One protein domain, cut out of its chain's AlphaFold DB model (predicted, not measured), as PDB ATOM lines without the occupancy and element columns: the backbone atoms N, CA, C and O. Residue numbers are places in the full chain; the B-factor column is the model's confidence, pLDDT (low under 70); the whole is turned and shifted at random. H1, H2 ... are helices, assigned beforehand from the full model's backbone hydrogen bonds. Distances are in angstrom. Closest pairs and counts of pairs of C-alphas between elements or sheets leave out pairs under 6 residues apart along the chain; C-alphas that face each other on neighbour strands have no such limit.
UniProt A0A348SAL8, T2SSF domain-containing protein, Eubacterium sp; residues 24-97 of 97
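AT A GLANCE: This is residues 24 to 97 of the 97 residues of the protein "T2SSF domain-containing protein" of Eubacterium sp (UniProt A0A348SAL8). Two helical hairpins, H1 with H2 and H4 with H5, are joined by short H3; in chain order the five helices make a ring, nearly closed where H5 comes near H1. The printed part has 74 residues, no named strand and the class all helix. It is compact, radius of gyration of the C-alphas 10.9 A, spanning 30 by 24 by 19 A.

HOW THE PARTS SIT: H1, residues 24 to 34, touches H2, residues 38 to 52, at C-alphas 32 and 41, 4.6 A apart, a hairpin tilted 13 degrees. H3, residues 58 to 63, touches H2 at a steep tilt of 46 degrees, closest C-alphas 47 and 60, 5.2 A. H4, residues 69 to 81, forms hairpins with H3, at 27 degrees, closest C-alphas 58 and 72, 5.0 A, and with H5, residues 86 to 95, at 25 degrees, closest C-alphas 75 and 86, 4.6 A. H5 and H1 are close but not clearly touching, C-alphas 31 and 91 being 7.6 A apart. In the five helices every O i to N i+4 pair is within hydrogen-bond range.

IN THESE COORDINATES: H1 begins at C-alpha 24 (-22.844, -2.218, 46.401); H2 is 21.0 A long, H4 18.7 A; H5 ends at C-alpha 95 (-22.787, -6.608, 27.119).

THE WHOLE: The printed part has no cut; its four links are tight. Residues 82 to 97 have pLDDT under 70.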
ATOM      1  N   MET A  24     -23.623  -2.460  47.635       75.50
ATOM      2  CA  MET A  24     -22.844  -2.218  46.401       75.50
ATOM      3  C   MET A  24     -21.659  -3.185  46.216       75.50
ATOM      4  O   MET A  24     -21.361  -3.631  45.112       75.50
ATOM      5  N   ILE A  25     -20.983  -3.541  47.307       82.25
ATOM      6  CA  ILE A  25     -19.834  -4.458  47.291       82.25
ATOM      7  C   ILE A  25     -20.250  -5.866  46.835       82.25
ATOM      8  O   ILE A  25     -19.512  -6.532  46.107       82.25
ATOM      9  N   GLU A  26     -21.424  -6.332  47.259       79.25
ATOM     10  CA  GLU A  26     -21.965  -7.635  46.865       79.25
ATOM     11  C   GLU A  26     -22.421  -7.607  45.402       79.25
ATOM     12  O   GLU A  26     -22.095  -8.511  44.629       79.25
ATOM     13  N   ALA A  27     -23.050  -6.500  45.003       75.88
ATOM     14  CA  ALA A  27     -23.424  -6.205  43.627       75.88
ATOM     15  C   ALA A  27     -22.221  -6.284  42.670       75.88
ATOM     16  O   ALA A  27     -22.255  -7.029  41.691       75.88
ATOM     17  N   LEU A  28     -21.119  -5.603  43.006       79.88
ATOM     18  CA  LEU A  28     -19.851  -5.646  42.267       79.88
ATOM     19  C   LEU A  28     -19.293  -7.063  42.137       79.88
ATOM     20  O   LEU A  28     -18.805  -7.433  41.069       79.88
ATOM     21  N   GLY A  29     -19.371  -7.862  43.205       83.12
ATOM     22  CA  GLY A  29     -18.916  -9.251  43.198       83.12
ATOM     23  C   GLY A  29     -19.697 -10.112  42.209       83.12
ATOM     24  O   GLY A  29     -19.096 -10.776  41.367       83.12
ATOM     25  N   ILE A  30     -21.027 -10.035  42.264       78.88
ATOM     26  CA  ILE A  30     -21.905 -10.769  41.347       78.88
ATOM     27  C   ILE A  30     -21.651 -10.325  39.909       78.88
ATOM     28  O   ILE A  30     -21.427 -11.168  39.043       78.88
ATOM     29  N   THR A  31     -21.619  -9.016  39.649       77.38
ATOM     30  CA  THR A  31     -21.342  -8.486  38.311       77.38
ATOM     31  C   THR A  31     -19.996  -8.992  37.791       77.38
ATOM     32  O   THR A  31     -19.936  -9.482  36.665       77.38
ATOM     33  N   ALA A  32     -18.939  -8.981  38.608       83.00
ATOM     34  CA  ALA A  32     -17.632  -9.513  38.228       83.00
ATOM     35  C   ALA A  32     -17.671 -11.011  37.887       83.00
ATOM     36  O   ALA A  32     -17.048 -11.440  36.916       83.00
ATOM     37  N   ASP A  33     -18.398 -11.819  38.659       82.38
ATOM     38  CA  ASP A  33     -18.505 -13.264  38.428       82.38
ATOM     39  C   ASP A  33     -19.360 -13.608  37.202       82.38
ATOM     40  O   ASP A  33     -19.179 -14.665  36.598       82.38
ATOM     41  N   THR A  34     -20.234 -12.696  36.773       76.31
ATOM     42  CA  THR A  34     -20.985 -12.839  35.519       76.31
ATOM     43  C   THR A  34     -20.192 -12.461  34.265       76.31
ATOM     44  O   THR A  34     -20.602 -12.816  33.157       76.31
ATOM     45  N   MET A  35     -19.044 -11.791  34.408       75.75
ATOM     46  CA  MET A  35     -18.249 -11.352  33.261       75.75
ATOM     47  C   MET A  35     -17.604 -12.521  32.522       75.75
ATOM     48  O   MET A  35     -16.914 -13.350  33.108       75.75
ATOM     49  N   LYS A  36     -17.756 -12.525  31.194       78.75
ATOM     50  CA  LYS A  36     -17.077 -13.486  30.307       78.75
ATOM     51  C   LYS A  36     -15.611 -13.126  30.063       78.75
ATOM     52  O   LYS A  36     -14.791 -14.010  29.836       78.75
ATOM     53  N   SER A  37     -15.271 -11.837  30.105       82.44
ATOM     54  CA  SER A  37     -13.898 -11.368  29.915       82.44
ATOM     55  C   SER A  37     -13.131 -11.352  31.233       82.44
ATOM     56  O   SER A  37     -13.490 -10.635  32.170       82.44
ATOM     57  N   ALA A  38     -12.020 -12.089  31.270       87.69
ATOM     58  CA  ALA A  38     -11.127 -12.149  32.425       87.69
ATOM     59  C   ALA A  38     -10.540 -10.774  32.798       87.69
ATOM     60  O   ALA A  38     -10.287 -10.505  33.971       87.69
ATOM     61  N   VAL A  39     -10.353  -9.887  31.812       89.50
ATOM     62  CA  VAL A  39      -9.815  -8.534  32.023       89.50
ATOM     63  C   VAL A  39     -10.810  -7.688  32.817       89.50
ATOM     64  O   VAL A  39     -10.457  -7.109  33.845       89.50
ATOM     65  N   TYR A  40     -12.076  -7.691  32.399       85.25
ATOM     66  CA  TYR A  40     -13.142  -6.972  33.090       85.25
ATOM     67  C   TYR A  40     -13.497  -7.600  34.440       85.25
ATOM     68  O   TYR A  40     -13.694  -6.881  35.417       85.25
ATOM     69  N   GLN A  41     -13.516  -8.933  34.527       87.44
ATOM     70  CA  GLN A  41     -13.708  -9.635  35.796       87.44
ATOM     71  C   GLN A  41     -12.652  -9.216  36.826       87.44
ATOM     72  O   GLN A  41     -12.992  -8.903  37.966       87.44
ATOM     73  N   LYS A  42     -11.373  -9.183  36.432       91.38
ATOM     74  CA  LYS A  42     -10.278  -8.760  37.311       91.38
ATOM     75  C   LYS A  42     -10.422  -7.296  37.725       91.38
ATOM     76  O   LYS A  42     -10.277  -6.989  38.903       91.38
ATOM     77  N   ALA A  43     -10.749  -6.409  36.786       90.69
ATOM     78  CA  ALA A  43     -10.954  -4.994  37.083       90.69
ATOM     79  C   ALA A  43     -12.083  -4.770  38.101       90.69
ATOM     80  O   ALA A  43     -11.908  -4.011  39.049       90.69
ATOM     81  N   LEU A  44     -13.207  -5.479  37.961       88.06
ATOM     82  CA  LEU A  44     -14.332  -5.372  38.893       88.06
ATOM     83  C   LEU A  44     -14.044  -6.008  40.260       88.06
ATOM     84  O   LEU A  44     -14.490  -5.481  41.276       88.06
ATOM     85  N   LYS A  45     -13.262  -7.094  40.316       91.44
ATOM     86  CA  LYS A  45     -12.789  -7.668  41.590       91.44
ATOM     87  C   LYS A  45     -11.875  -6.698  42.337       91.44
ATOM     88  O   LYS A  45     -12.078  -6.482  43.526       91.44
ATOM     89  N   ASN A  46     -10.956  -6.047  41.628       93.38
ATOM     90  CA  ASN A  46     -10.112  -5.004  42.209       93.38
ATOM     91  C   ASN A  46     -10.950  -3.805  42.680       93.38
ATOM     92  O   ASN A  46     -10.767  -3.327  43.795       93.38
ATOM     93  N   ALA A  47     -11.910  -3.347  41.869       90.69
ATOM     94  CA  ALA A  47     -12.803  -2.256  42.252       90.69
ATOM     95  C   ALA A  47     -13.597  -2.588  43.523       90.69
ATOM     96  O   ALA A  47     -13.701  -1.758  44.418       90.69
ATOM     97  N   ARG A  48     -14.097  -3.823  43.649       89.25
ATOM     98  CA  ARG A  48     -14.766  -4.307  44.863       89.25
ATOM     99  C   ARG A  48     -13.864  -4.226  46.099       89.25
ATOM    100  O   ARG A  48     -14.341  -3.825  47.159       89.25
ATOM    101  N   GLU A  49     -12.599  -4.623  45.982       93.12
ATOM    102  CA  GLU A  49     -11.635  -4.534  47.086       93.12
ATOM    103  C   GLU A  49     -11.388  -3.084  47.504       93.12
ATOM    104  O   GLU A  49     -11.434  -2.784  48.695       93.12
ATOM    105  N   GLU A  50     -11.186  -2.178  46.553       92.94
ATOM    106  CA  GLU A  50     -10.967  -0.758  46.844       92.94
ATOM    107  C   GLU A  50     -12.205  -0.116  47.488       92.94
ATOM    108  O   GLU A  50     -12.099   0.535  48.529       92.94
ATOM    109  N   VAL A  51     -13.401  -0.404  46.968       88.94
ATOM    110  CA  VAL A  51     -14.663   0.076  47.553       88.94
ATOM    111  C   VAL A  51     -14.871  -0.460  48.967       88.94
ATOM    112  O   VAL A  51     -15.329   0.268  49.846       88.94
ATOM    113  N   SER A  52     -14.465  -1.703  49.244       87.88
ATOM    114  CA  SER A  52     -14.528  -2.255  50.606       87.88
ATOM    115  C   SER A  52     -13.619  -1.533  51.609       87.88
ATOM    116  O   SER A  52     -13.883  -1.578  52.809       87.88
ATOM    117  N   LYS A  53     -12.587  -0.831  51.125       91.88
ATOM    118  CA  LYS A  53     -11.687   0.014  51.927       91.88
ATOM    119  C   LYS A  53     -12.185   1.461  52.044       91.88
ATOM    120  O   LYS A  53     -11.525   2.270  52.689       91.88
ATOM    121  N   GLY A  54     -13.332   1.783  51.443       87.75
ATOM    122  CA  GLY A  54     -13.925   3.121  51.448       87.75
ATOM    123  C   GLY A  54     -13.518   4.003  50.268       87.75
ATOM    124  O   GLY A  54     -13.825   5.192  50.285       87.75
ATOM    125  N   VAL A  55     -12.847   3.451  49.252       90.88
ATOM    126  CA  VAL A  55     -12.549   4.188  48.016       90.88
ATOM    127  C   VAL A  55     -13.837   4.332  47.190       90.88
ATOM    128  O   VAL A  55     -14.548   3.342  47.018       90.88
ATOM    129  N   PRO A  56     -14.156   5.518  46.646       89.25
ATOM    130  CA  PRO A  56     -15.282   5.677  45.730       89.25
ATOM    131  C   PRO A  56     -15.122   4.786  44.493       89.25
ATOM    132  O   PRO A  56     -14.062   4.777  43.874       89.25
ATOM    133  N   LEU A  57     -16.169   4.065  44.088       87.06
ATOM    134  CA  LEU A  57     -16.213   3.189  42.916       87.06
ATOM    135  C   LEU A  57     -15.814   3.919  41.628       87.06
ATOM    136  O   LEU A  57     -15.183   3.321  40.759       87.06
ATOM    137  N   SER A  58     -16.135   5.202  41.484       89.06
ATOM    138  CA  SER A  58     -15.732   5.989  40.310       89.06
ATOM    139  C   SER A  58     -14.212   6.024  40.073       89.06
ATOM    140  O   SER A  58     -13.779   6.096  38.917       89.06
ATOM    141  N   GLU A  59     -13.390   5.898  41.119       91.62
ATOM    142  CA  GLU A  59     -11.925   5.895  41.021       91.62
ATOM    143  C   GLU A  59     -11.351   4.627  40.356       91.62
ATOM    144  O   GLU A  59     -10.741   4.759  39.289       91.62
ATOM    145  N   PRO A  60     -11.550   3.396  40.878       91.44
ATOM    146  CA  PRO A  60     -11.018   2.181  40.262       91.44
ATOM    147  C   PRO A  60     -11.600   1.921  38.867       91.44
ATOM    148  O   PRO A  60     -10.932   1.329  38.017       91.44
ATOM    149  N   ILE A  61     -12.819   2.398  38.600       88.62
ATOM    150  CA  ILE A  61     -13.437   2.350  37.272       88.62
ATOM    151  C   ILE A  61     -12.725   3.260  36.275       88.62
ATOM    152  O   ILE A  61     -12.510   2.867  35.129       88.62
ATOM    153  N   THR A  62     -12.329   4.458  36.698       91.19
ATOM    154  CA  THR A  62     -11.532   5.356  35.854       91.19
ATOM    155  C   THR A  62     -10.124   4.798  35.658       91.19
ATOM    156  O   THR A  62      -9.614   4.768  34.540       91.19
ATOM    157  N   ALA A  63      -9.505   4.314  36.737       91.31
ATOM    158  CA  ALA A  63      -8.118   3.862  36.747       91.31
ATOM    159  C   ALA A  63      -7.869   2.620  35.880       91.31
ATOM    160  O   ALA A  63      -6.775   2.462  35.340       91.31
ATOM    161  N   CYS A  64      -8.857   1.732  35.727       88.31
ATOM    162  CA  CYS A  64      -8.675   0.538  34.904       88.31
ATOM    163  C   CYS A  64      -8.653   0.844  33.396       88.31
ATOM    164  O   CYS A  64      -8.159   0.019  32.630       88.31
ATOM    165  N   GLY A  65      -9.174   2.001  32.961       88.88
ATOM    166  CA  GLY A  65      -9.172   2.433  31.558       88.88
ATOM    167  C   GLY A  65     -10.003   1.561  30.610       88.88
ATOM    168  O   GLY A  65      -9.922   1.729  29.398       88.88
ATOM    169  N   LEU A  66     -10.786   0.622  31.148       86.62
ATOM    170  CA  LEU A  66     -11.600  -0.306  30.359       86.62
ATOM    171  C   LEU A  66     -12.981   0.261  30.026       86.62
ATOM    172  O   LEU A  66     -13.638  -0.211  29.104       86.62
ATOM    173  N   PHE A  67     -13.435   1.251  30.794       82.12
ATOM    174  CA  PHE A  67     -14.770   1.814  30.673       82.12
ATOM    175  C   PHE A  67     -14.732   3.171  29.968       82.12
ATOM    176  O   PHE A  67     -13.820   3.964  30.213       82.12
ATOM    177  N   PRO A  68     -15.735   3.488  29.130       83.81
ATOM    178  CA  PRO A  68     -15.881   4.825  28.575       83.81
ATOM    179  C   PRO A  68     -15.959   5.892  29.685       83.81
ATOM    180  O   PRO A  68     -16.589   5.637  30.715       83.81
ATOM    181  N   PRO A  69     -15.434   7.117  29.473       83.69
ATOM    182  CA  PRO A  69     -15.453   8.184  30.484       83.69
ATOM    183  C   PRO A  69     -16.849   8.528  31.024       83.69
ATOM    184  O   PRO A  69     -17.006   8.932  32.171       83.69
ATOM    185  N   MET A  70     -17.890   8.331  30.211       83.25
ATOM    186  CA  MET A  70     -19.279   8.518  30.639       83.25
ATOM    187  C   MET A  70     -19.676   7.594  31.793       83.25
ATOM    188  O   MET A  70     -20.469   7.978  32.647       83.25
ATOM    189  N   VAL A  71     -19.121   6.386  31.845       81.88
ATOM    190  CA  VAL A  71     -19.473   5.390  32.855       81.88
ATOM    191  C   VAL A  71     -18.890   5.759  34.217       81.88
ATOM    192  O   VAL A  71     -19.603   5.690  35.219       81.88
ATOM    193  N   SER A  72     -17.639   6.226  34.276       84.38
ATOM    194  CA  SER A  72     -17.062   6.736  35.526       84.38
ATOM    195  C   SER A  72     -17.772   8.001  36.007       84.38
ATOM    196  O   SER A  72     -18.033   8.140  37.202       84.38
ATOM    197  N   HIS A  73     -18.159   8.884  35.080       83.56
ATOM    198  CA  HIS A  73     -18.913  10.096  35.395       83.56
ATOM    199  C   HIS A  73     -20.289   9.790  36.008       83.56
ATOM    200  O   HIS A  73     -20.611  10.302  37.079       83.56
ATOM    201  N   MET A  74     -21.072   8.902  35.386       82.31
ATOM    202  CA  MET A  74     -22.380   8.485  35.911       82.31
ATOM    203  C   MET A  74     -22.262   7.721  37.231       82.31
ATOM    204  O   MET A  74     -23.097   7.890  38.114       82.31
ATOM    205  N   THR A  75     -21.205   6.918  37.388       80.88
ATOM    206  CA  THR A  75     -20.915   6.231  38.653       80.88
ATOM    207  C   THR A  75     -20.721   7.245  39.772       80.88
ATOM    208  O   THR A  75     -21.380   7.135  40.798       80.88
ATOM    209  N   ARG A  76     -19.902   8.278  39.550       84.81
ATOM    210  CA  ARG A  76     -19.664   9.329  40.542       84.81
ATOM    211  C   ARG A  76     -20.949  10.054  40.951       84.81
ATOM    212  O   ARG A  76     -21.192  10.231  42.138       84.81
ATOM    213  N   ILE A  77     -21.787  10.432  39.982       82.75
ATOM    214  CA  ILE A  77     -23.088  11.066  40.259       82.75
ATOM    215  C   ILE A  77     -23.975  10.126  41.088       82.75
ATOM    216  O   ILE A  77     -24.623  10.556  42.043       82.75
ATOM    217  N   GLY A  78     -23.988   8.835  40.754       76.94
ATOM    218  CA  GLY A  78     -24.732   7.824  41.497       76.94
ATOM    219  C   GLY A  78     -24.249   7.641  42.939       76.94
ATOM    220  O   GLY A  78     -25.061   7.515  43.852       76.94
ATOM    221  N   GLU A  79     -22.938   7.700  43.172       78.56
ATOM    222  CA  GLU A  79     -22.351   7.670  44.518       78.56
ATOM    223  C   GLU A  79     -22.750   8.893  45.354       78.56
ATOM    224  O   GLU A  79     -23.146   8.746  46.508       78.56
ATOM    225  N   GLU A  80     -22.700  10.089  44.762       78.94
ATOM    226  CA  GLU A  80     -23.047  11.355  45.426       78.94
ATOM    227  C   GLU A  80     -24.552  11.453  45.751       78.94
ATOM    228  O   GLU A  80     -24.939  12.027  46.769       78.94
ATOM    229  N   THR A  81     -25.409  10.870  44.908       72.00
ATOM    230  CA  THR A  81     -26.878  10.901  45.056       72.00
ATOM    231  C   THR A  81     -27.452   9.690  45.796       72.00
ATOM    232  O   THR A  81     -28.646   9.663  46.112       72.00
ATOM    233  N   GLY A  82     -26.622   8.681  46.084       67.50
ATOM    234  CA  GLY A  82     -27.061   7.397  46.631       67.50
ATOM    235  C   GLY A  82     -27.910   6.575  45.653       67.50
ATOM    236  O   GLY A  82     -28.649   5.682  46.083       67.50
ATOM    237  N   ASP A  83     -27.851   6.887  44.357       66.12
ATOM    238  CA  ASP A  83     -28.562   6.180  43.298       66.12
ATOM    239  C   ASP A  83     -27.599   5.372  42.425       66.12
ATOM    240  O   ASP A  83     -26.903   5.886  41.555       66.12
ATOM    241  N   LEU A  84     -27.538   4.067  42.674       63.12
ATOM    242  CA  LEU A  84     -26.553   3.170  42.070       63.12
ATOM    243  C   LEU A  84     -26.914   2.684  40.662       63.12
ATOM    244  O   LEU A  84     -26.346   1.692  40.194       63.12
ATOM    245  N   GLU A  85     -27.793   3.392  39.948       61.06
ATOM    246  CA  GLU A  85     -28.095   3.123  38.534       61.06
ATOM    247  C   GLU A  85     -26.830   2.994  37.659       61.06
ATOM    248  O   GLU A  85     -26.839   2.249  36.677       61.06
ATOM    249  N   GLY A  86     -25.703   3.601  38.053       61.00
ATOM    250  CA  GLY A  86     -24.411   3.464  37.370       61.00
ATOM    251  C   GLY A  86     -23.910   2.017  37.205       61.00
ATOM    252  O   GLY A  86     -23.250   1.707  36.211       61.00
ATOM    253  N   MET A  87     -24.272   1.091  38.105       63.41
ATOM    254  CA  MET A  87     -23.918  -0.331  37.959       63.41
ATOM    255  C   MET A  87     -24.658  -1.020  36.805       63.41
ATOM    256  O   MET A  87     -24.141  -1.965  36.205       63.41
ATOM    257  N   LEU A  88     -25.861  -0.554  36.465       60.78
ATOM    258  CA  LEU A  88     -26.601  -1.051  35.308       60.78
ATOM    259  C   LEU A  88     -25.955  -0.549  34.010       60.78
ATOM    260  O   LEU A  88     -25.786  -1.324  33.067       60.78
ATOM    261  N   THR A  89     -25.534   0.721  33.989       62.47
ATOM    262  CA  THR A  89     -24.817   1.330  32.857       62.47
ATOM    263  C   THR A  89     -23.516   0.589  32.552       62.47
ATOM    264  O   THR A  89     -23.202   0.354  31.386       62.47
ATOM    265  N   MET A  90     -22.798   0.163  33.594       63.28
ATOM    266  CA  MET A  90     -21.602  -0.674  33.481       63.28
ATOM    267  C   MET A  90     -21.853  -1.947  32.687       63.28
ATOM    268  O   MET A  90     -21.219  -2.173  31.663       63.28
ATOM    269  N   TYR A  91     -22.807  -2.763  33.134       64.94
ATOM    270  CA  TYR A  91     -23.116  -4.015  32.455       64.94
ATOM    271  C   TYR A  91     -23.584  -3.787  31.017       64.94
ATOM    272  O   TYR A  91     -23.134  -4.485  30.121       64.94
ATOM    273  N   GLN A  92     -24.440  -2.793  30.770       62.03
ATOM    274  CA  GLN A  92     -24.936  -2.496  29.422       62.03
ATOM    275  C   GLN A  92     -23.816  -2.090  28.454       62.03
ATOM    276  O   GLN A  92     -23.813  -2.527  27.303       62.03
ATOM    277  N   ALA A  93     -22.849  -1.295  28.923       59.81
ATOM    278  CA  ALA A  93     -21.675  -0.920  28.137       59.81
ATOM    279  C   ALA A  93     -20.745  -2.113  27.849       59.81
ATOM    280  O   ALA A  93     -19.990  -2.081  26.884       59.81
ATOM    281  N   MET A  94     -20.795  -3.158  28.679       61.72
ATOM    282  CA  MET A  94     -19.964  -4.359  28.548       61.72
ATOM    283  C   MET A  94     -20.649  -5.493  27.781       61.72
ATOM    284  O   MET A  94     -19.961  -6.265  27.135       61.72
ATOM    285  N   ASP A  95     -21.979  -5.610  27.848       59.44
ATOM    286  CA  ASP A  95     -22.787  -6.608  27.119       59.44
ATOM    287  C   ASP A  95     -22.831  -6.316  25.609       59.44
ATOM    288  O   ASP A  95     -23.101  -7.197  24.797       59.44
ATOM    289  N   SER A  96     -22.545  -5.066  25.234       50.56
ATOM    290  CA  SER A  96     -22.436  -4.609  23.847       50.56
ATOM    291  C   SER A  96     -21.035  -4.798  23.232       50.56
ATOM    292  O   SER A  96     -20.848  -4.444  22.065       50.56
ATOM    293  N   LEU A  97     -20.084  -5.383  23.979       44.28
ATOM    294  CA  LEU A  97     -18.716  -5.732  23.558       44.28
ATOM    295  C   LEU A  97     -18.481  -7.250  23.610       44.28
ATOM    296  O   LEU A  97     -17.787  -7.752  22.698       44.28
TER     297      LEU A  97